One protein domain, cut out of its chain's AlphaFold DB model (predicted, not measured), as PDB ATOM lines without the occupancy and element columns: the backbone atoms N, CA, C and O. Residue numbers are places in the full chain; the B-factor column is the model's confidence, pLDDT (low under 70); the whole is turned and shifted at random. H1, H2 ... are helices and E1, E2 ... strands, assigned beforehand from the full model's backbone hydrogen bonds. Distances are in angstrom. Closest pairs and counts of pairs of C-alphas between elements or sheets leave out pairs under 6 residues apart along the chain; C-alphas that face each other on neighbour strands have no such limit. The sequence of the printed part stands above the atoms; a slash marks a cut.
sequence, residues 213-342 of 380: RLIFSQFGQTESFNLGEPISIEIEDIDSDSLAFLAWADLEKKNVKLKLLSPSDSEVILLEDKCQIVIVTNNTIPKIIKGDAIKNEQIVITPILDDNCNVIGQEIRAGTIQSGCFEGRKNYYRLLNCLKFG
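This is residues 213 to 342 of the 380 residues of the protein "DUF4349 domain-containing protein" of Bacteroidetes/Chlorobi group bacterium MS-B_bin-24 (UniProt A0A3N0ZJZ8). A strongly twisted antiparallel sheet of six strands, in the order E2, E5, E4, E7, E10, E9, makes a long wall, with a small parallel pair of strands over each face: E1 and E3 at the E2 edge, and E6 and E8 on the opposite face, near E7 and E10. The single helix H1 packs on the far end of the wall, mainly on E9. The printed part has 130 residues with ten named strands, E1 to E10, followed by one named helix, and the class is mostly strand. It is compact, with a radius of gyration of the C-alphas of 15.1 A, and the C-alphas span 44 by 39 by 30 A.

E1 is residues 213 to 216, 9.4 A long, and begins at C-alpha 213 (175.408, 227.966, 201.552). E2 is residues 222 to 226, 13.8 A, and E3 residues 231 to 235, 12.9 A. E4, residues 244 to 250, is 19.9 A long, and E5, residues 255 to 261, is 19.4 A. Three short strands follow: E6, residues 268 to 271, 9.7 A; E7, residues 277 to 280, 10.0 A; and E8, residues 287 to 290, 10.2 A. E9 is residues 299 to 305, 19.0 A, and E10 residues 311 to 318, 20.7 A, beginning at C-alpha 311 (165.683, 227.665, 177.431). H1, residues 329 to 341, is 17.4 A long and ends at C-alpha 341 (158.951, 240.319, 171.136).

E2 and E9 are the edge strands of the large sheet. E2 and E5 are antiparallel, with N 223 and O 258 2.8 A apart, within hydrogen-bond range. E4 and E5 form a hairpin, with N 248 and O 257 at 2.9 A. E4 and E7 are antiparallel, with N 279 and O 247 at 2.8 A, and so are E7 and E10, with N 278 and O 316 at 2.8 A. E9 and E10 form a hairpin, with N 302 and O 315 at 2.8 A. E1 and E3 are parallel, N 214 and O 232 being 2.8 A apart; the closest C-alphas of E1 and E2, those of Leu 214 and Glu 223, are 6.7 A apart. E6 and E8 are parallel, with N 269 and O 287 at 2.8 A; the closest C-alphas of E6 and E10, those of Leu 271 and Ala 318, are 6.6 A apart. H1 is on the large sheet at a height of 9.0 A, slantwise to the strands, at 41 degrees to E10 on the local plane. It lies over E10 and only just over E9, on which 3 of its C-alphas fall. The closest C-alphas of E9 and H1 are those of Ile 304 and Asn 331, 6.5 A apart. In H1 every O i to N i+4 pair is within hydrogen-bond range.

The C-alphas farthest apart, those of Asp 237 and Gln 322, are 44.2 A from each other. The printed part has no cut, and none of its links is long. The mean pLDDT of the printed part is 86.2; residues 228, 230, 240 to 242 and 265 to 266 are under 70.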
ATOM      1  N   ARG A 213     174.642 228.851 202.423       85.19
ATOM      2  CA  ARG A 213     175.408 227.966 201.552       85.19
ATOM      3  C   ARG A 213     174.737 226.606 201.527       85.19
ATOM      4  O   ARG A 213     174.589 225.969 202.567       85.19
ATOM      5  N   LEU A 214     174.308 226.198 200.343       89.81
ATOM      6  CA  LEU A 214     173.842 224.854 200.051       89.81
ATOM      7  C   LEU A 214     174.996 224.148 199.349       89.81
ATOM      8  O   LEU A 214     175.288 224.459 198.196       89.81
ATOM      9  N   ILE A 215     175.678 223.264 200.070       90.75
ATOM     10  CA  ILE A 215     176.832 222.529 199.551       90.75
ATOM     11  C   ILE A 215     176.335 221.173 199.072       90.75
ATOM     12  O   ILE A 215     175.860 220.375 199.881       90.75
ATOM     13  N   PHE A 216     176.441 220.916 197.773       91.25
ATOM     14  CA  PHE A 216     176.135 219.621 197.181       91.25
ATOM     15  C   PHE A 216     177.434 218.887 196.862       91.25
ATOM     16  O   PHE A 216     178.196 219.327 196.004       91.25
ATOM     17  N   SER A 217     177.662 217.764 197.536       90.88
ATOM     18  CA  SER A 217     178.865 216.936 197.363       90.88
ATOM     19  C   SER A 217     178.580 215.570 196.739       90.88
ATOM     20  O   SER A 217     179.496 214.827 196.400       90.88
ATOM     21  N   GLN A 218     177.302 215.218 196.557       90.75
ATOM     22  CA  GLN A 218     176.906 213.994 195.861       90.75
ATOM     23  C   GLN A 218     175.572 214.135 195.119       90.75
ATOM     24  O   GLN A 218     174.662 214.854 195.543       90.75
ATOM     25  N   PHE A 219     175.421 213.389 194.023       88.44
ATOM     26  CA  PHE A 219     174.147 213.267 193.316       88.44
ATOM     27  C   PHE A 219     173.060 212.670 194.220       88.44
ATOM     28  O   PHE A 219     173.317 211.824 195.075       88.44
ATOM     29  N   GLY A 220     171.822 213.126 194.040       87.06
ATOM     30  CA  GLY A 220     170.680 212.726 194.855       87.06
ATOM     31  C   GLY A 220     170.557 213.470 196.187       87.06
ATOM     32  O   GLY A 220     169.488 213.406 196.807       87.06
ATOM     33  N   GLN A 221     171.590 214.210 196.610       91.06
ATOM     34  CA  GLN A 221     171.516 215.067 197.789       91.06
ATOM     35  C   GLN A 221     170.398 216.090 197.623       91.06
ATOM     36  O   GLN A 221     170.172 216.632 196.539       91.06
ATOM     37  N   THR A 222     169.682 216.324 198.717       92.19
ATOM     38  CA  THR A 222     168.575 217.264 198.756       92.19
ATOM     39  C   THR A 222     168.774 218.262 199.877       92.19
ATOM     40  O   THR A 222     168.955 217.874 201.025       92.19
ATOM     41  N   GLU A 223     168.639 219.533 199.539       94.31
ATOM     42  CA  GLU A 223     168.637 220.643 200.473       94.31
ATOM     43  C   GLU A 223     167.261 221.303 200.518       94.31
ATOM     44  O   GLU A 223     166.427 221.148 199.623       94.31
ATOM     45  N   SER A 224     166.983 222.032 201.595       91.31
ATOM     46  CA  SER A 224     165.741 222.794 201.726       91.31
ATOM     47  C   SER A 224     166.006 224.185 202.281       91.31
ATOM     48  O   SER A 224     166.857 224.398 203.152       91.31
ATOM     49  N   PHE A 225     165.267 225.150 201.758       88.69
ATOM     50  CA  PHE A 225     165.374 226.554 202.124       88.69
ATOM     51  C   PHE A 225     164.008 227.226 202.037       88.69
ATOM     52  O   PHE A 225     163.064 226.684 201.457       88.69
ATOM     53  N   ASN A 226     163.880 228.388 202.665       83.12
ATOM     54  CA  ASN A 226     162.618 229.109 202.651       83.12
ATOM     55  C   ASN A 226     162.464 229.892 201.345       83.12
ATOM     56  O   ASN A 226     163.422 230.426 200.786       83.12
ATOM     57  N   LEU A 227     161.233 229.982 200.851       74.31
ATOM     58  CA  LEU A 227     160.918 230.737 199.648       74.31
ATOM     59  C   LEU A 227     161.283 232.217 199.857       74.31
ATOM     60  O   LEU A 227     160.729 232.875 200.735       74.31
ATOM     61  N   GLY A 228     162.198 232.734 199.032       68.81
ATOM     62  CA  GLY A 228     162.686 234.118 199.105       68.81
ATOM     63  C   GLY A 228     163.986 234.314 199.896       68.81
ATOM     64  O   GLY A 228     164.522 235.417 199.892       68.81
ATOM     65  N   GLU A 229     164.514 233.264 200.528       73.75
ATOM     66  CA  GLU A 229     165.811 233.286 201.213       73.75
ATOM     67  C   GLU A 229     166.972 233.362 200.195       73.75
ATOM     68  O   GLU A 229     166.987 232.578 199.239       73.75
ATOM     69  N   PRO A 230     167.954 234.272 200.362       67.75
ATOM     70  CA  PRO A 230     169.129 234.313 199.498       67.75
ATOM     71  C   PRO A 230     170.034 233.107 199.778       67.75
ATOM     72  O   PRO A 230     170.560 232.940 200.882       67.75
ATOM     73  N   ILE A 231     170.239 232.281 198.755       82.00
ATOM     74  CA  ILE A 231     171.075 231.079 198.822       82.00
ATOM     75  C   ILE A 231     172.287 231.195 197.897       82.00
ATOM     76  O   ILE A 231     172.229 231.838 196.850       82.00
ATOM     77  N   SER A 232     173.379 230.543 198.287       78.50
ATOM     78  CA  SER A 232     174.545 230.290 197.442       78.50
ATOM     79  C   SER A 232     174.664 228.788 197.275       78.50
ATOM     80  O   SER A 232     174.694 228.067 198.269       78.50
ATOM     81  N   ILE A 233     174.691 228.314 196.035       84.75
ATOM     82  CA  ILE A 233     174.837 226.891 195.736       84.75
ATOM     83  C   ILE A 233     176.314 226.644 195.444       84.75
ATOM     84  O   ILE A 233     176.867 227.222 194.512       84.75
ATOM     85  N   GLU A 234     176.939 225.807 196.261       86.31
ATOM     86  CA  GLU A 234     178.320 225.361 196.109       86.31
ATOM     87  C   GLU A 234     178.294 223.874 195.734       86.31
ATOM     88  O   GLU A 234     177.499 223.102 196.272       86.31
ATOM     89  N   ILE A 235     179.116 223.487 194.762       87.44
ATOM     90  CA  ILE A 235     179.190 222.113 194.262       87.44
ATOM     91  C   ILE A 235     180.622 221.652 194.473       87.44
ATOM     92  O   ILE A 235     181.551 222.252 193.933       87.44
ATOM     93  N   GLU A 236     180.788 220.625 195.295       88.88
ATOM     94  CA  GLU A 236     182.090 220.089 195.683       88.88
ATOM     95  C   GLU A 236     182.266 218.702 195.073       88.88
ATOM     96  O   GLU A 236     181.358 217.881 195.136       88.88
ATOM     97  N   ASP A 237     183.434 218.444 194.483       83.19
ATOM     98  CA  ASP A 237     183.847 217.117 194.005       83.19
ATOM     99  C   ASP A 237     182.907 216.445 192.975       83.19
ATOM    100  O   ASP A 237     182.923 215.224 192.806       83.19
ATOM    101  N   ILE A 238     182.122 217.238 192.230       81.62
ATOM    102  CA  ILE A 238     181.251 216.774 191.137       81.62
ATOM    103  C   ILE A 238     181.607 217.506 189.840       81.62
ATOM    104  O   ILE A 238     181.743 218.728 189.819       81.62
ATOM    105  N   ASP A 239     181.725 216.749 188.748       77.25
ATOM    106  CA  ASP A 239     181.992 217.278 187.408       77.25
ATOM    107  C   ASP A 239     180.852 218.200 186.930       77.25
ATOM    108  O   ASP A 239     179.675 217.819 186.923       77.25
ATOM    109  N   SER A 240     181.198 219.436 186.559       64.06
ATOM    110  CA  SER A 240     180.236 220.516 186.334       64.06
ATOM    111  C   SER A 240     179.483 220.430 185.012       64.06
ATOM    112  O   SER A 240     178.438 221.066 184.853       64.06
ATOM    113  N   ASP A 241     179.991 219.648 184.060       65.75
ATOM    114  CA  ASP A 241     179.588 219.735 182.654       65.75
ATOM    115  C   ASP A 241     178.171 219.197 182.372       65.75
ATOM    116  O   ASP A 241     177.656 219.326 181.260       65.75
ATOM    117  N   SER A 242     177.495 218.625 183.376       65.69
ATOM    118  CA  SER A 242     176.129 218.091 183.243       65.69
ATOM    119  C   SER A 242     175.293 218.175 184.526       65.69
ATOM    120  O   SER A 242     174.458 217.315 184.808       65.69
ATOM    121  N   LEU A 243     175.491 219.234 185.311       80.12
ATOM    122  CA  LEU A 243     174.727 219.459 186.537       80.12
ATOM    123  C   LEU A 243     173.280 219.862 186.228       80.12
ATOM    124  O   LEU A 243     173.019 220.830 185.511       80.12
ATOM    125  N   ALA A 244     172.332 219.155 186.833       83.56
ATOM    126  CA  ALA A 244     170.927 219.527 186.811       83.56
ATOM    127  C   ALA A 244     170.343 219.509 188.221       83.56
ATOM    128  O   ALA A 244     170.739 218.712 189.067       83.56
ATOM    129  N   PHE A 245     169.371 220.381 188.457       87.88
ATOM    130  CA  PHE A 245     168.644 220.464 189.708       87.88
ATOM    131  C   PHE A 245     167.160 220.204 189.481       87.88
ATOM    132  O   PHE A 245     166.574 220.642 188.483       87.88
ATOM    133  N   LEU A 246     166.557 219.533 190.457       87.19
ATOM    134  CA  LEU A 246     165.116 219.430 190.612       87.19
ATOM    135  C   LEU A 246     164.688 220.265 191.813       87.19
ATOM    136  O   LEU A 246     165.166 220.040 192.926       87.19
ATOM    137  N   ALA A 247     163.793 221.224 191.597       87.94
ATOM    138  CA  ALA A 247     163.246 222.049 192.664       87.94
ATOM    139  C   ALA A 247     161.740 221.826 192.819       87.94
ATOM    140  O   ALA A 247     160.987 221.958 191.854       87.94
ATOM    141  N   TRP A 248     161.293 221.550 194.043       87.75
ATOM    142  CA  TRP A 248     159.879 221.521 194.417       87.75
ATOM    143  C   TRP A 248     159.565 222.745 195.263       87.75
ATOM    144  O   TRP A 248     160.255 222.995 196.254       87.75
ATOM    145  N   ALA A 249     158.522 223.484 194.895       81.62
ATOM    146  CA  ALA A 249     158.046 224.621 195.672       81.62
ATOM    147  C   ALA A 249     156.723 224.274 196.368       81.62
ATOM    148  O   ALA A 249     155.708 224.066 195.705       81.62
ATOM    149  N   ASP A 250     156.740 224.247 197.701       80.00
ATOM    150  CA  ASP A 250     155.541 224.244 198.540       80.00
ATOM    151  C   ASP A 250     155.226 225.699 198.907       80.00
ATOM    152  O   ASP A 250     155.879 226.321 199.752       80.00
ATOM    153  N   LEU A 251     154.252 226.269 198.202       76.88
ATOM    154  CA  LEU A 251     153.878 227.675 198.339       76.88
ATOM    155  C   LEU A 251     153.132 227.951 199.646       76.88
ATOM    156  O   LEU A 251     153.285 229.035 200.211       76.88
ATOM    157  N   GLU A 252     152.372 226.977 200.148       74.38
ATOM    158  CA  GLU A 252     151.626 227.115 201.399       74.38
ATOM    159  C   GLU A 252     152.581 227.157 202.591       74.38
ATOM    160  O   GLU A 252     152.478 228.029 203.456       74.38
ATOM    161  N   LYS A 253     153.572 226.257 202.601       79.62
ATOM    162  CA  LYS A 253     154.600 226.193 203.651       79.62
ATOM    163  C   LYS A 253     155.780 227.132 203.401       79.62
ATOM    164  O   LYS A 253     156.687 227.185 204.228       79.62
ATOM    165  N   LYS A 254     155.777 227.870 202.283       80.06
ATOM    166  CA  LYS A 254     156.872 228.747 201.829       80.06
ATOM    167  C   LYS A 254     158.231 228.042 201.846       80.06
ATOM    168  O   LYS A 254     159.229 228.619 202.273       80.06
ATOM    169  N   ASN A 255     158.274 226.798 201.387       87.00
ATOM    170  CA  ASN A 255     159.476 225.977 201.394       87.00
ATOM    171  C   ASN A 255     159.859 225.577 199.969       87.00
ATOM    172  O   ASN A 255     159.001 225.243 199.153       87.00
ATOM    173  N   VAL A 256     161.155 225.606 199.681       86.81
ATOM    174  CA  VAL A 256     161.720 225.089 198.441       86.81
ATOM    175  C   VAL A 256     162.672 223.959 198.785       86.81
ATOM    176  O   VAL A 256     163.596 224.120 199.584       86.81
ATOM    177  N   LYS A 257     162.449 222.814 198.150       92.06
ATOM    178  CA  LYS A 257     163.317 221.646 198.221       92.06
ATOM    179  C   LYS A 257     164.100 221.559 196.921       92.06
ATOM    180  O   LYS A 257     163.492 221.616 195.860       92.06
ATOM    181  N   LEU A 258     165.418 221.426 196.996       92.38
ATOM    182  CA  LEU A 258     166.316 221.385 195.844       92.38
ATOM    183  C   LEU A 258     167.139 220.105 195.885       92.38
ATOM    184  O   LEU A 258     167.817 219.851 196.874       92.38
ATOM    185  N   LYS A 259     167.098 219.310 194.822       91.56
ATOM    186  CA  LYS A 259     167.856 218.067 194.694       91.56
ATOM    187  C   LYS A 259     168.814 218.150 193.518       91.56
ATOM    188  O   LYS A 259     168.413 218.581 192.438       91.56
ATOM    189  N   LEU A 260     170.055 217.717 193.726       89.75
ATOM    190  CA  LEU A 260     171.039 217.593 192.654       89.75
ATOM    191  C   LEU A 260     170.840 216.271 191.901       89.75
ATOM    192  O   LEU A 260     170.705 215.214 192.521       89.75
ATOM    193  N   LEU A 261     170.823 216.328 190.572       85.69
ATOM    194  CA  LEU A 261     170.509 215.196 189.702       85.69
ATOM    195  C   LEU A 261     171.755 214.601 189.066       85.69
ATOM    196  O   LEU A 261     172.629 215.340 188.619       85.69
ATOM    197  N   SER A 262     171.787 213.271 188.972       82.88
ATOM    198  CA  SER A 262     172.771 212.575 188.145       82.88
ATOM    199  C   SER A 262     172.415 212.722 186.657       82.88
ATOM    200  O   SER A 262     171.236 212.613 186.305       82.88
ATOM    201  N   PRO A 263     173.400 212.871 185.753       74.56
ATOM    202  CA  PRO A 263     173.174 212.910 184.304       74.56
ATOM    203  C   PRO A 263     172.489 211.653 183.746       74.56
ATOM    204  O   PRO A 263     171.846 211.703 182.698       74.56
ATOM    205  N   SER A 264     172.644 210.516 184.432       72.44
ATOM    206  CA  SER A 264     172.086 209.216 184.047       72.44
ATOM    207  C   SER A 264     170.711 208.915 184.652       72.44
ATOM    208  O   SER A 264     170.079 207.935 184.251       72.44
ATOM    209  N   ASP A 265     170.228 209.733 185.591       66.06
ATOM    210  CA  ASP A 265     168.961 209.473 186.267       66.06
ATOM    211  C   ASP A 265     167.778 209.889 185.382       66.06
ATOM    212  O   ASP A 265     167.500 211.069 185.162       66.06
ATOM    213  N   SER A 266     167.013 208.899 184.911       67.50
ATOM    214  CA  SER A 266     165.657 209.118 184.401       67.50
ATOM    215  C   SER A 266     164.730 209.422 185.576       67.50
ATOM    216  O   SER A 266     164.053 208.529 186.100       67.50
ATOM    217  N   GLU A 267     164.734 210.662 186.047       74.56
ATOM    218  CA  GLU A 267     163.949 210.993 187.222       74.56
ATOM    219  C   GLU A 267     162.444 210.867 186.978       74.56
ATOM    220  O   GLU A 267     161.923 211.079 185.875       74.56
ATOM    221  N   VAL A 268     161.749 210.502 188.052       84.81
ATOM    222  CA  VAL A 268     160.298 210.409 188.087       84.81
ATOM    223  C   VAL A 268     159.777 211.529 188.975       84.81
ATOM    224  O   VAL A 268     160.004 211.525 190.182       84.81
ATOM    225  N   ILE A 269     159.062 212.480 188.382       89.44
ATOM    226  CA  ILE A 269     158.362 213.527 189.122       89.44
ATOM    227  C   ILE A 269     156.980 213.006 189.489       89.44
ATOM    228  O   ILE A 269     156.172 212.704 188.611       89.44
ATOM    229  N   LEU A 270     156.700 212.942 190.788       91.00
ATOM    230  CA  LEU A 270     155.358 212.733 191.312       91.00
ATOM    231  C   LEU A 270     154.721 214.095 191.602       91.00
ATOM    232  O   LEU A 270     155.275 214.890 192.359       91.00
ATOM    233  N   LEU A 271     153.576 214.360 190.976       92.06
ATOM    234  CA  LEU A 271     152.743 215.522 191.273       92.06
ATOM    235  C   LEU A 271     151.542 215.042 192.083       92.06
ATOM    236  O   LEU A 271     150.729 214.281 191.568       92.06
ATOM    237  N   GLU A 272     151.449 215.445 193.341       91.12
ATOM    238  CA  GLU A 272     150.420 214.993 194.280       91.12
ATOM    239  C   GLU A 272     149.303 216.027 194.414       91.12
ATOM    240  O   GLU A 272     148.139 215.640 194.501       91.12
ATOM    241  N   ASP A 273     149.634 217.317 194.309       92.38
ATOM    242  CA  ASP A 273     148.719 218.415 194.625       92.38
ATOM    243  C   ASP A 273     148.391 219.302 193.422       92.38
ATOM    244  O   ASP A 273     149.188 219.506 192.495       92.38
ATOM    245  N   LYS A 274     147.184 219.879 193.440       90.88
ATOM    246  CA  LYS A 274     146.767 220.860 192.434       90.88
ATOM    247  C   LYS A 274     147.630 222.118 192.562       90.88
ATOM    248  O   LYS A 274     147.886 222.599 193.656       90.88
ATOM    249  N   CYS A 275     148.045 222.667 191.428       86.94
ATOM    250  CA  CYS A 275     148.949 223.810 191.311       86.94
ATOM    251  C   CYS A 275     150.357 223.596 191.881       86.94
ATOM    252  O   CYS A 275     151.125 224.553 191.947       86.94
ATOM    253  N   GLN A 276     150.743 222.356 192.203       90.06
ATOM    254  CA  GLN A 276     152.125 222.027 192.531       90.06
ATOM    255  C   GLN A 276     153.044 222.376 191.356       90.06
ATOM    256  O   GLN A 276     152.750 222.021 190.210       90.06
ATOM    257  N   ILE A 277     154.152 223.059 191.653       89.19
ATOM    258  CA  ILE A 277     155.163 223.459 190.675       89.19
ATOM    259  C   ILE A 277     156.464 222.719 190.959       89.19
ATOM    260  O   ILE A 277     156.980 222.727 192.080       89.19
ATOM    261  N   VAL A 278     157.007 222.121 189.905       92.38
ATOM    262  CA  VAL A 278     158.314 221.479 189.902       92.38
ATOM    263  C   VAL A 278     159.159 222.093 188.796       92.38
ATOM    264  O   VAL A 278     158.728 222.173 187.648       92.38
ATOM    265  N   ILE A 279     160.353 222.555 189.145       90.88
ATOM    266  CA  ILE A 279     161.298 223.160 188.209       90.88
ATOM    267  C   ILE A 279     162.420 222.169 187.938       90.88
ATOM    268  O   ILE A 279     163.064 221.685 188.865       90.88
ATOM    269  N   VAL A 280     162.665 221.912 186.660       89.31
ATOM    270  CA  VAL A 280     163.734 221.043 186.170       89.31
ATOM    271  C   VAL A 280     164.692 221.903 185.364       89.31
ATOM    272  O   VAL A 280     164.265 222.533 184.402       89.31
ATOM    273  N   THR A 281     165.974 221.957 185.720       85.31
ATOM    274  CA  THR A 281     166.954 222.751 184.945       85.31
ATOM    275  C   THR A 281     167.531 221.992 183.747       85.31
ATOM    276  O   THR A 281     168.202 222.580 182.906       85.31
ATOM    277  N   ASN A 282     167.253 220.692 183.630       77.75
ATOM    278  CA  ASN A 282     167.580 219.906 182.444       77.75
ATOM    279  C   ASN A 282     166.570 220.178 181.310       77.75
ATOM    280  O   ASN A 282     165.380 220.389 181.547       77.75
ATOM    281  N   ASN A 283     167.033 220.116 180.061       73.19
ATOM    282  CA  ASN A 283     166.185 220.216 178.872       73.19
ATOM    283  C   ASN A 283     165.388 218.931 178.587       73.19
ATOM    284  O   ASN A 283     164.446 218.960 177.792       73.19
ATOM    285  N   THR A 284     165.730 217.816 179.229       81.81
ATOM    286  CA  THR A 284     164.988 216.558 179.105       81.81
ATOM    287  C   THR A 284     163.763 216.560 180.015       81.81
ATOM    288  O   THR A 284     163.879 216.771 181.220       81.81
ATOM    289  N   ILE A 285     162.584 216.284 179.447       84.56
ATOM    290  CA  ILE A 285     161.346 216.119 180.220       84.56
ATOM    291  C   ILE A 285     161.437 214.800 181.012       84.56
ATOM    292  O   ILE A 285     161.539 213.739 180.389       84.56
ATOM    293  N   PRO A 286     161.381 214.824 182.354       87.62
ATOM    294  CA  PRO A 286     161.394 213.612 183.169       87.62
ATOM    295  C   PRO A 286     160.074 212.845 183.055       87.62
ATOM    296  O   PRO A 286     159.066 213.344 182.549       87.62
ATOM    297  N   LYS A 287     160.044 211.612 183.565       90.94
ATOM    298  CA  LYS A 287     158.798 210.843 183.629       90.94
ATOM    299  C   LYS A 287     157.887 211.465 184.687       90.94
ATOM    300  O   LYS A 287     158.283 211.594 185.836       90.94
ATOM    301  N   ILE A 288     156.659 211.818 184.323       93.19
ATOM    302  CA  ILE A 288     155.711 212.457 185.247       93.19
ATOM    303  C   ILE A 288     154.636 211.445 185.644       93.19
ATOM    304  O   ILE A 288     153.982 210.852 184.783       93.19
ATOM    305  N   ILE A 289     154.441 211.257 186.946       93.94
ATOM    306  CA  ILE A 289     153.360 210.466 187.533       93.94
ATOM    307  C   ILE A 289     152.392 211.425 188.221       93.94
ATOM    308  O   ILE A 289     152.801 212.307 188.974       93.94
ATOM    309  N   LYS A 290     151.098 211.248 187.953       94.44
ATOM    310  CA  LYS A 290     150.040 211.982 188.647       94.44
ATOM    311  C   LYS A 290     149.597 211.208 189.880       94.44
ATOM    312  O   LYS A 290     149.301 210.020 189.765       94.44
ATOM    313  N   GLY A 291     149.507 211.891 191.012       92.06
ATOM    314  CA  GLY A 291     148.819 211.418 192.201       92.06
ATOM    315  C   GLY A 291     147.301 211.454 192.026       92.06
ATOM    316  O   GLY A 291     146.764 212.081 191.105       92.06
ATOM    317  N   ASP A 292     146.595 210.778 192.930       92.56
ATOM    318  CA  ASP A 292     145.143 210.609 192.837       92.56
ATOM    319  C   ASP A 292     144.379 211.939 192.921       92.56
ATOM    320  O   ASP A 292     143.393 212.126 192.203       92.56
ATOM    321  N   ALA A 293     144.858 212.894 193.726       89.06
ATOM    322  CA  ALA A 293     144.193 214.184 193.925       89.06
ATOM    323  C   ALA A 293     144.202 215.084 192.674       89.06
ATOM    324  O   ALA A 293     143.338 215.948 192.530       89.06
ATOM    325  N   ILE A 294     145.109 214.840 191.722       92.38
ATOM    326  CA  ILE A 294     145.219 215.589 190.461       92.38
ATOM    327  C   ILE A 294     144.931 214.736 189.223       92.38
ATOM    328  O   ILE A 294     145.289 215.110 188.103       92.38
ATOM    329  N   LYS A 295     144.280 213.578 189.384       91.38
ATOM    330  CA  LYS A 295     144.022 212.631 188.285       91.38
ATOM    331  C   LYS A 295     143.351 213.286 187.069       91.38
ATOM    332  O   LYS A 295     143.683 212.958 185.928       91.38
ATOM    333  N   ASN A 296     142.455 214.241 187.321       91.75
ATOM    334  CA  ASN A 296     141.708 214.975 186.296       91.75
ATOM    335  C   ASN A 296     142.376 216.291 185.862       91.75
ATOM    336  O   ASN A 296     141.900 216.932 184.928       91.75
ATOM    337  N   GLU A 297     143.462 216.708 186.513       91.69
ATOM    338  CA  GLU A 297     144.153 217.948 186.168       91.69
ATOM    339  C   GLU A 297     145.088 217.739 184.971       91.69
ATOM    340  O   GLU A 297     145.714 216.686 184.779       91.69
ATOM    341  N   GLN A 298     145.199 218.769 184.137       92.94
ATOM    342  CA  GLN A 298     146.150 218.786 183.033       92.94
ATOM    343  C   GLN A 298     147.564 219.005 183.568       92.94
ATOM    344  O   GLN A 298     147.780 219.867 184.413       92.94
ATOM    345  N   ILE A 299     148.544 218.275 183.034       95.38
ATOM    346  CA  ILE A 299     149.949 218.607 183.280       95.38
ATOM    347  C   ILE A 299     150.373 219.643 182.254       95.38
ATOM    348  O   ILE A 299     150.238 219.422 181.049       95.38
ATOM    349  N   VAL A 300     150.851 220.779 182.741       95.31
ATOM    350  CA  VAL A 300     151.346 221.875 181.917       95.31
ATOM    351  C   VAL A 300     152.851 221.945 182.093       95.31
ATOM    352  O   VAL A 300     153.340 222.045 183.214       95.31
ATOM    353  N   ILE A 301     153.572 221.912 180.977       95.19
ATOM    354  CA  ILE A 301     155.022 222.078 180.934       95.19
ATOM    355  C   ILE A 301     155.303 223.392 180.214       95.19
ATOM    356  O   ILE A 301     154.873 223.583 179.076       95.19
ATOM    357  N   THR A 302     155.983 224.313 180.889       94.06
ATOM    358  CA  THR A 302     156.311 225.643 180.368       94.06
ATOM    359  C   THR A 302     157.826 225.829 180.413       94.06
ATOM    360  O   THR A 302     158.389 225.798 181.506       94.06
ATOM    361  N   PRO A 303     158.514 226.035 179.275       93.94
ATOM    362  CA  PRO A 303     159.940 226.345 179.273       93.94
ATOM    363  C   PRO A 303     160.258 227.551 180.158       93.94
ATOM    364  O   PRO A 303     159.543 228.553 180.123       93.94
ATOM    365  N   ILE A 304     161.329 227.453 180.941       91.50
ATOM    366  CA  ILE A 304     161.897 228.572 181.689       91.50
ATOM    367  C   ILE A 304     162.956 229.202 180.800       91.50
ATOM    368  O   ILE A 304     163.844 228.515 180.295       91.50
ATOM    369  N   LEU A 305     162.833 230.509 180.595       89.50
ATOM    370  CA  LEU A 305     163.695 231.257 179.692       89.50
ATOM    371  C   LEU A 305     164.606 232.203 180.466       89.50
ATOM    372  O   LEU A 305     164.143 232.849 181.406       89.50
ATOM    373  N   ASP A 306     165.856 232.347 180.037       86.81
ATOM    374  CA  ASP A 306     166.756 233.394 180.528       86.81
ATOM    375  C   ASP A 306     166.367 234.783 179.979       86.81
ATOM    376  O   ASP A 306     165.282 234.983 179.417       86.81
ATOM    377  N   ASP A 307     167.205 235.793 180.215       84.56
ATOM    378  CA  ASP A 307     166.965 237.163 179.741       84.56
ATOM    379  C   ASP A 307     167.146 237.327 178.221       84.56
ATOM    380  O   ASP A 307     166.636 238.282 177.630       84.56
ATOM    381  N   ASN A 308     167.801 236.356 177.586       86.56
ATOM    382  CA  ASN A 308     168.048 236.268 176.150       86.56
ATOM    383  C   ASN A 308     167.070 235.313 175.444       86.56
ATOM    384  O   ASN A 308     167.260 234.997 174.272       86.56
ATOM    385  N   CYS A 309     166.016 234.869 176.135       88.31
ATOM    386  CA  CYS A 309     165.034 233.909 175.636       88.31
ATOM    387  C   CYS A 309     165.590 232.510 175.303       88.31
ATOM    388  O   CYS A 309     164.936 231.759 174.578       88.31
ATOM    389  N   ASN A 310     166.744 232.128 175.855       91.00
ATOM    390  CA  ASN A 310     167.241 230.757 175.798       91.00
ATOM    391  C   ASN A 310     166.527 229.894 176.837       91.00
ATOM    392  O   ASN A 310     166.253 230.349 177.948       91.00
ATOM    393  N   VAL A 311     166.257 228.636 176.493       89.44
ATOM    394  CA  VAL A 311     165.683 227.665 177.431       89.44
ATOM    395  C   VAL A 311     166.756 227.237 178.428       89.44
ATOM    396  O   VAL A 311     167.789 226.705 178.030       89.44
ATOM    397  N   ILE A 312     166.491 227.462 179.713       86.88
ATOM    398  CA  ILE A 312     167.374 227.099 180.838       86.88
ATOM    399  C   ILE A 312     166.746 226.054 181.768       86.88
ATOM    400  O   ILE A 312     167.274 225.752 182.834       86.88
ATOM    401  N   GLY A 313     165.571 225.550 181.398       91.00
ATOM    402  CA  GLY A 313     164.838 224.567 182.172       91.00
ATOM    403  C   GLY A 313     163.362 224.536 181.813       91.00
ATOM    404  O   GLY A 313     162.912 225.112 180.818       91.00
ATOM    405  N   GLN A 314     162.591 223.859 182.650       93.81
ATOM    406  CA  GLN A 314     161.169 223.632 182.473       93.81
ATOM    407  C   GLN A 314     160.444 223.757 183.808       93.81
ATOM    408  O   GLN A 314     160.873 223.222 184.826       93.81
ATOM    409  N   GLU A 315     159.315 224.449 183.785       93.75
ATOM    410  CA  GLU A 315     158.333 224.470 184.857       93.75
ATOM    411  C   GLU A 315     157.259 223.433 184.534       93.75
ATOM    412  O   GLU A 315     156.572 223.535 183.516       93.75
ATOM    413  N   ILE A 316     157.108 222.437 185.397       94.88
ATOM    414  CA  ILE A 316     156.112 221.376 185.293       94.88
ATOM    415  C   ILE A 316     155.092 221.594 186.401       94.88
ATOM    416  O   ILE A 316     155.456 221.731 187.567       94.88
ATOM    417  N   ARG A 317     153.807 221.607 186.049       93.88
ATOM    418  CA  ARG A 317     152.736 221.820 187.025       93.88
ATOM    419  C   ARG A 317     151.482 221.011 186.748       93.88
ATOM    420  O   ARG A 317     151.172 220.705 185.595       93.88
ATOM    421  N   ALA A 318     150.737 220.725 187.812       92.88
ATOM    422  CA  ALA A 318     149.428 220.085 187.757       92.88
ATOM    423  C   ALA A 318     148.305 221.130 187.808       92.88
ATOM    424  O   ALA A 318     147.947 221.626 188.871       92.88
ATOM    425  N   GLY A 319     147.749 221.471 186.651       90.44
ATOM    426  CA  GLY A 319     146.690 222.462 186.496       90.44
ATOM    427  C   GLY A 319     147.090 223.615 185.575       90.44
ATOM    428  O   GLY A 319     148.261 223.860 185.278       90.44
ATOM    429  N   THR A 320     146.082 224.330 185.086       89.56
ATOM    430  CA  THR A 320     146.234 225.460 184.165       89.56
ATOM    431  C   THR A 320     146.068 226.784 184.910       89.56
ATOM    432  O   THR A 320     145.538 226.834 186.019       89.56
ATOM    433  N   ILE A 321     146.467 227.896 184.284       85.94
ATOM    434  CA  ILE A 321     146.183 229.236 184.835       85.94
ATOM    435  C   ILE A 321     144.665 229.453 184.909       85.94
ATOM    436  O   ILE A 321     144.168 230.045 185.859       85.94
ATOM    437  N   GLN A 322     143.924 228.930 183.929       84.50
ATOM    438  CA  GLN A 322     142.468 228.997 183.859       84.50
ATOM    439  C   GLN A 322     141.789 228.191 184.976       84.50
ATOM    440  O   GLN A 322     140.702 228.565 185.403       84.50
ATOM    441  N   SER A 323     142.421 227.121 185.474       83.06
ATOM    442  CA  SER A 323     141.905 226.318 186.590       83.06
ATOM    443  C   SER A 323     142.353 226.807 187.974       83.06
ATOM    444  O   SER A 323     142.052 226.139 188.969       83.06
ATOM    445  N   GLY A 324     143.015 227.971 188.044       85.12
ATOM    446  CA  GLY A 324     143.373 228.670 189.283       85.12
ATOM    447  C   GLY A 324     144.861 228.663 189.646       85.12
ATOM    448  O   GLY A 324     145.217 229.235 190.668       85.12
ATOM    449  N   CYS A 325     145.740 228.066 188.832       86.56
ATOM    450  CA  CYS A 325     147.179 228.006 189.122       86.56
ATOM    451  C   CYS A 325     147.900 229.269 188.637       86.56
ATOM    452  O   CYS A 325     148.544 229.286 187.575       86.56
ATOM    453  N   PHE A 326     147.730 230.357 189.388       86.62
ATOM    454  CA  PHE A 326     148.186 231.696 189.022       86.62
ATOM    455  C   PHE A 326     149.706 231.862 189.070       86.62
ATOM    456  O   PHE A 326     150.240 232.746 188.409       86.62
ATOM    457  N   GLU A 327     150.432 231.009 189.774       80.31
ATOM    458  CA  GLU A 327     151.872 231.143 189.988       80.31
ATOM    459  C   GLU A 327     152.664 230.891 188.701       80.31
ATOM    460  O   GLU A 327     153.579 231.649 188.371       80.31
ATOM    461  N   GLY A 328     152.212 229.948 187.869       83.06
ATOM    462  CA  GLY A 328     152.796 229.725 186.540       83.06
ATOM    463  C   GLY A 328     152.473 230.827 185.520       83.06
ATOM    464  O   GLY A 328     152.950 230.797 184.384       83.06
ATOM    465  N   ARG A 329     151.668 231.839 185.884       86.94
ATOM    466  CA  ARG A 329     151.365 232.997 185.023       86.94
ATOM    467  C   ARG A 329     152.625 233.799 184.700       86.94
ATOM    468  O   ARG A 329     152.759 234.277 183.574       86.94
ATOM    469  N   LYS A 330     153.555 233.924 185.654       86.00
ATOM    470  CA  LYS A 330     154.810 234.668 185.463       86.00
ATOM    471  C   LYS A 330     155.653 234.042 184.354       86.00
ATOM    472  O   LYS A 330     156.029 234.740 183.414       86.00
ATOM    473  N   ASN A 331     155.899 232.735 184.434       89.12
ATOM    474  CA  ASN A 331     156.690 232.024 183.435       89.12
ATOM    475  C   ASN A 331     155.964 231.936 182.082       89.12
ATOM    476  O   ASN A 331     156.554 232.197 181.038       89.12
ATOM    477  N   TYR A 332     154.647 231.707 182.093       90.19
ATOM    478  CA  TYR A 332     153.825 231.747 180.880       90.19
ATOM    479  C   TYR A 332     153.923 233.084 180.130       90.19
ATOM    480  O   TYR A 332     154.131 233.101 178.917       90.19
ATOM    481  N   TYR A 333     153.812 234.221 180.828       88.56
ATOM    482  CA  TYR A 333     153.958 235.523 180.176       88.56
ATOM    483  C   TYR A 333     155.387 235.793 179.724       88.56
ATOM    484  O   TYR A 333     155.573 236.403 178.674       88.56
ATOM    485  N   ARG A 334     156.386 235.312 180.468       87.38
ATOM    486  CA  ARG A 334     157.791 235.378 180.061       87.38
ATOM    487  C   ARG A 334     158.003 234.672 178.718       87.38
ATOM    488  O   ARG A 334     158.540 235.275 177.791       87.38
ATOM    489  N   LEU A 335     157.471 233.456 178.581       91.62
ATOM    490  CA  LEU A 335     157.450 232.700 177.329       91.62
ATOM    491  C   LEU A 335     156.714 233.452 176.216       91.62
ATOM    492  O   LEU A 335     157.265 233.641 175.135       91.62
ATOM    493  N   LEU A 336     155.490 233.921 176.472       88.50
ATOM    494  CA  LEU A 336     154.723 234.670 175.475       88.50
ATOM    495  C   LEU A 336     155.450 235.928 174.996       88.50
ATOM    496  O   LEU A 336     155.379 236.255 173.812       88.50
ATOM    497  N   ASN A 337     156.127 236.639 175.895       86.81
ATOM    498  CA  ASN A 337     156.880 237.833 175.542       86.81
ATOM    499  C   ASN A 337     158.096 237.480 174.690       86.81
ATOM    500  O   ASN A 337     158.319 238.131 173.673       86.81
ATOM    501  N   CYS A 338     158.824 236.419 175.034       88.19
ATOM    502  CA  CYS A 338     159.922 235.931 174.209       88.19
ATOM    503  C   CYS A 338     159.448 235.533 172.805       88.19
ATOM    504  O   CYS A 338     160.018 235.993 171.821       88.19
ATOM    505  N   LEU A 339     158.345 234.784 172.697       87.31
ATOM    506  CA  LEU A 339     157.777 234.380 171.405       87.31
ATOM    507  C   LEU A 339     157.302 235.570 170.558       87.31
ATOM    508  O   LEU A 339     157.403 235.537 169.335       87.31
ATOM    509  N   LYS A 340     156.757 236.619 171.186       84.31
ATOM    510  CA  LYS A 340     156.178 237.772 170.474       84.31
ATOM    511  C   LYS A 340     157.170 238.897 170.198       84.31
ATOM    512  O   LYS A 340     157.021 239.607 169.208       84.31
ATOM    513  N   PHE A 341     158.114 239.118 171.103       81.31
ATOM    514  CA  PHE A 341     158.951 240.319 171.136       81.31
ATOM    515  C   PHE A 341     160.450 240.011 171.146       81.31
ATOM    516  O   PHE A 341     161.241 240.952 171.092       81.31
ATOM    517  N   GLY A 342     160.839 238.735 171.232       85.31
ATOM    518  CA  GLY A 342     162.235 238.324 171.377       85.31
ATOM    519  C   GLY A 342     162.850 238.724 172.721       85.31
ATOM    520  O   GLY A 342     164.068 238.759 172.836       85.31
TER     521      GLY A 342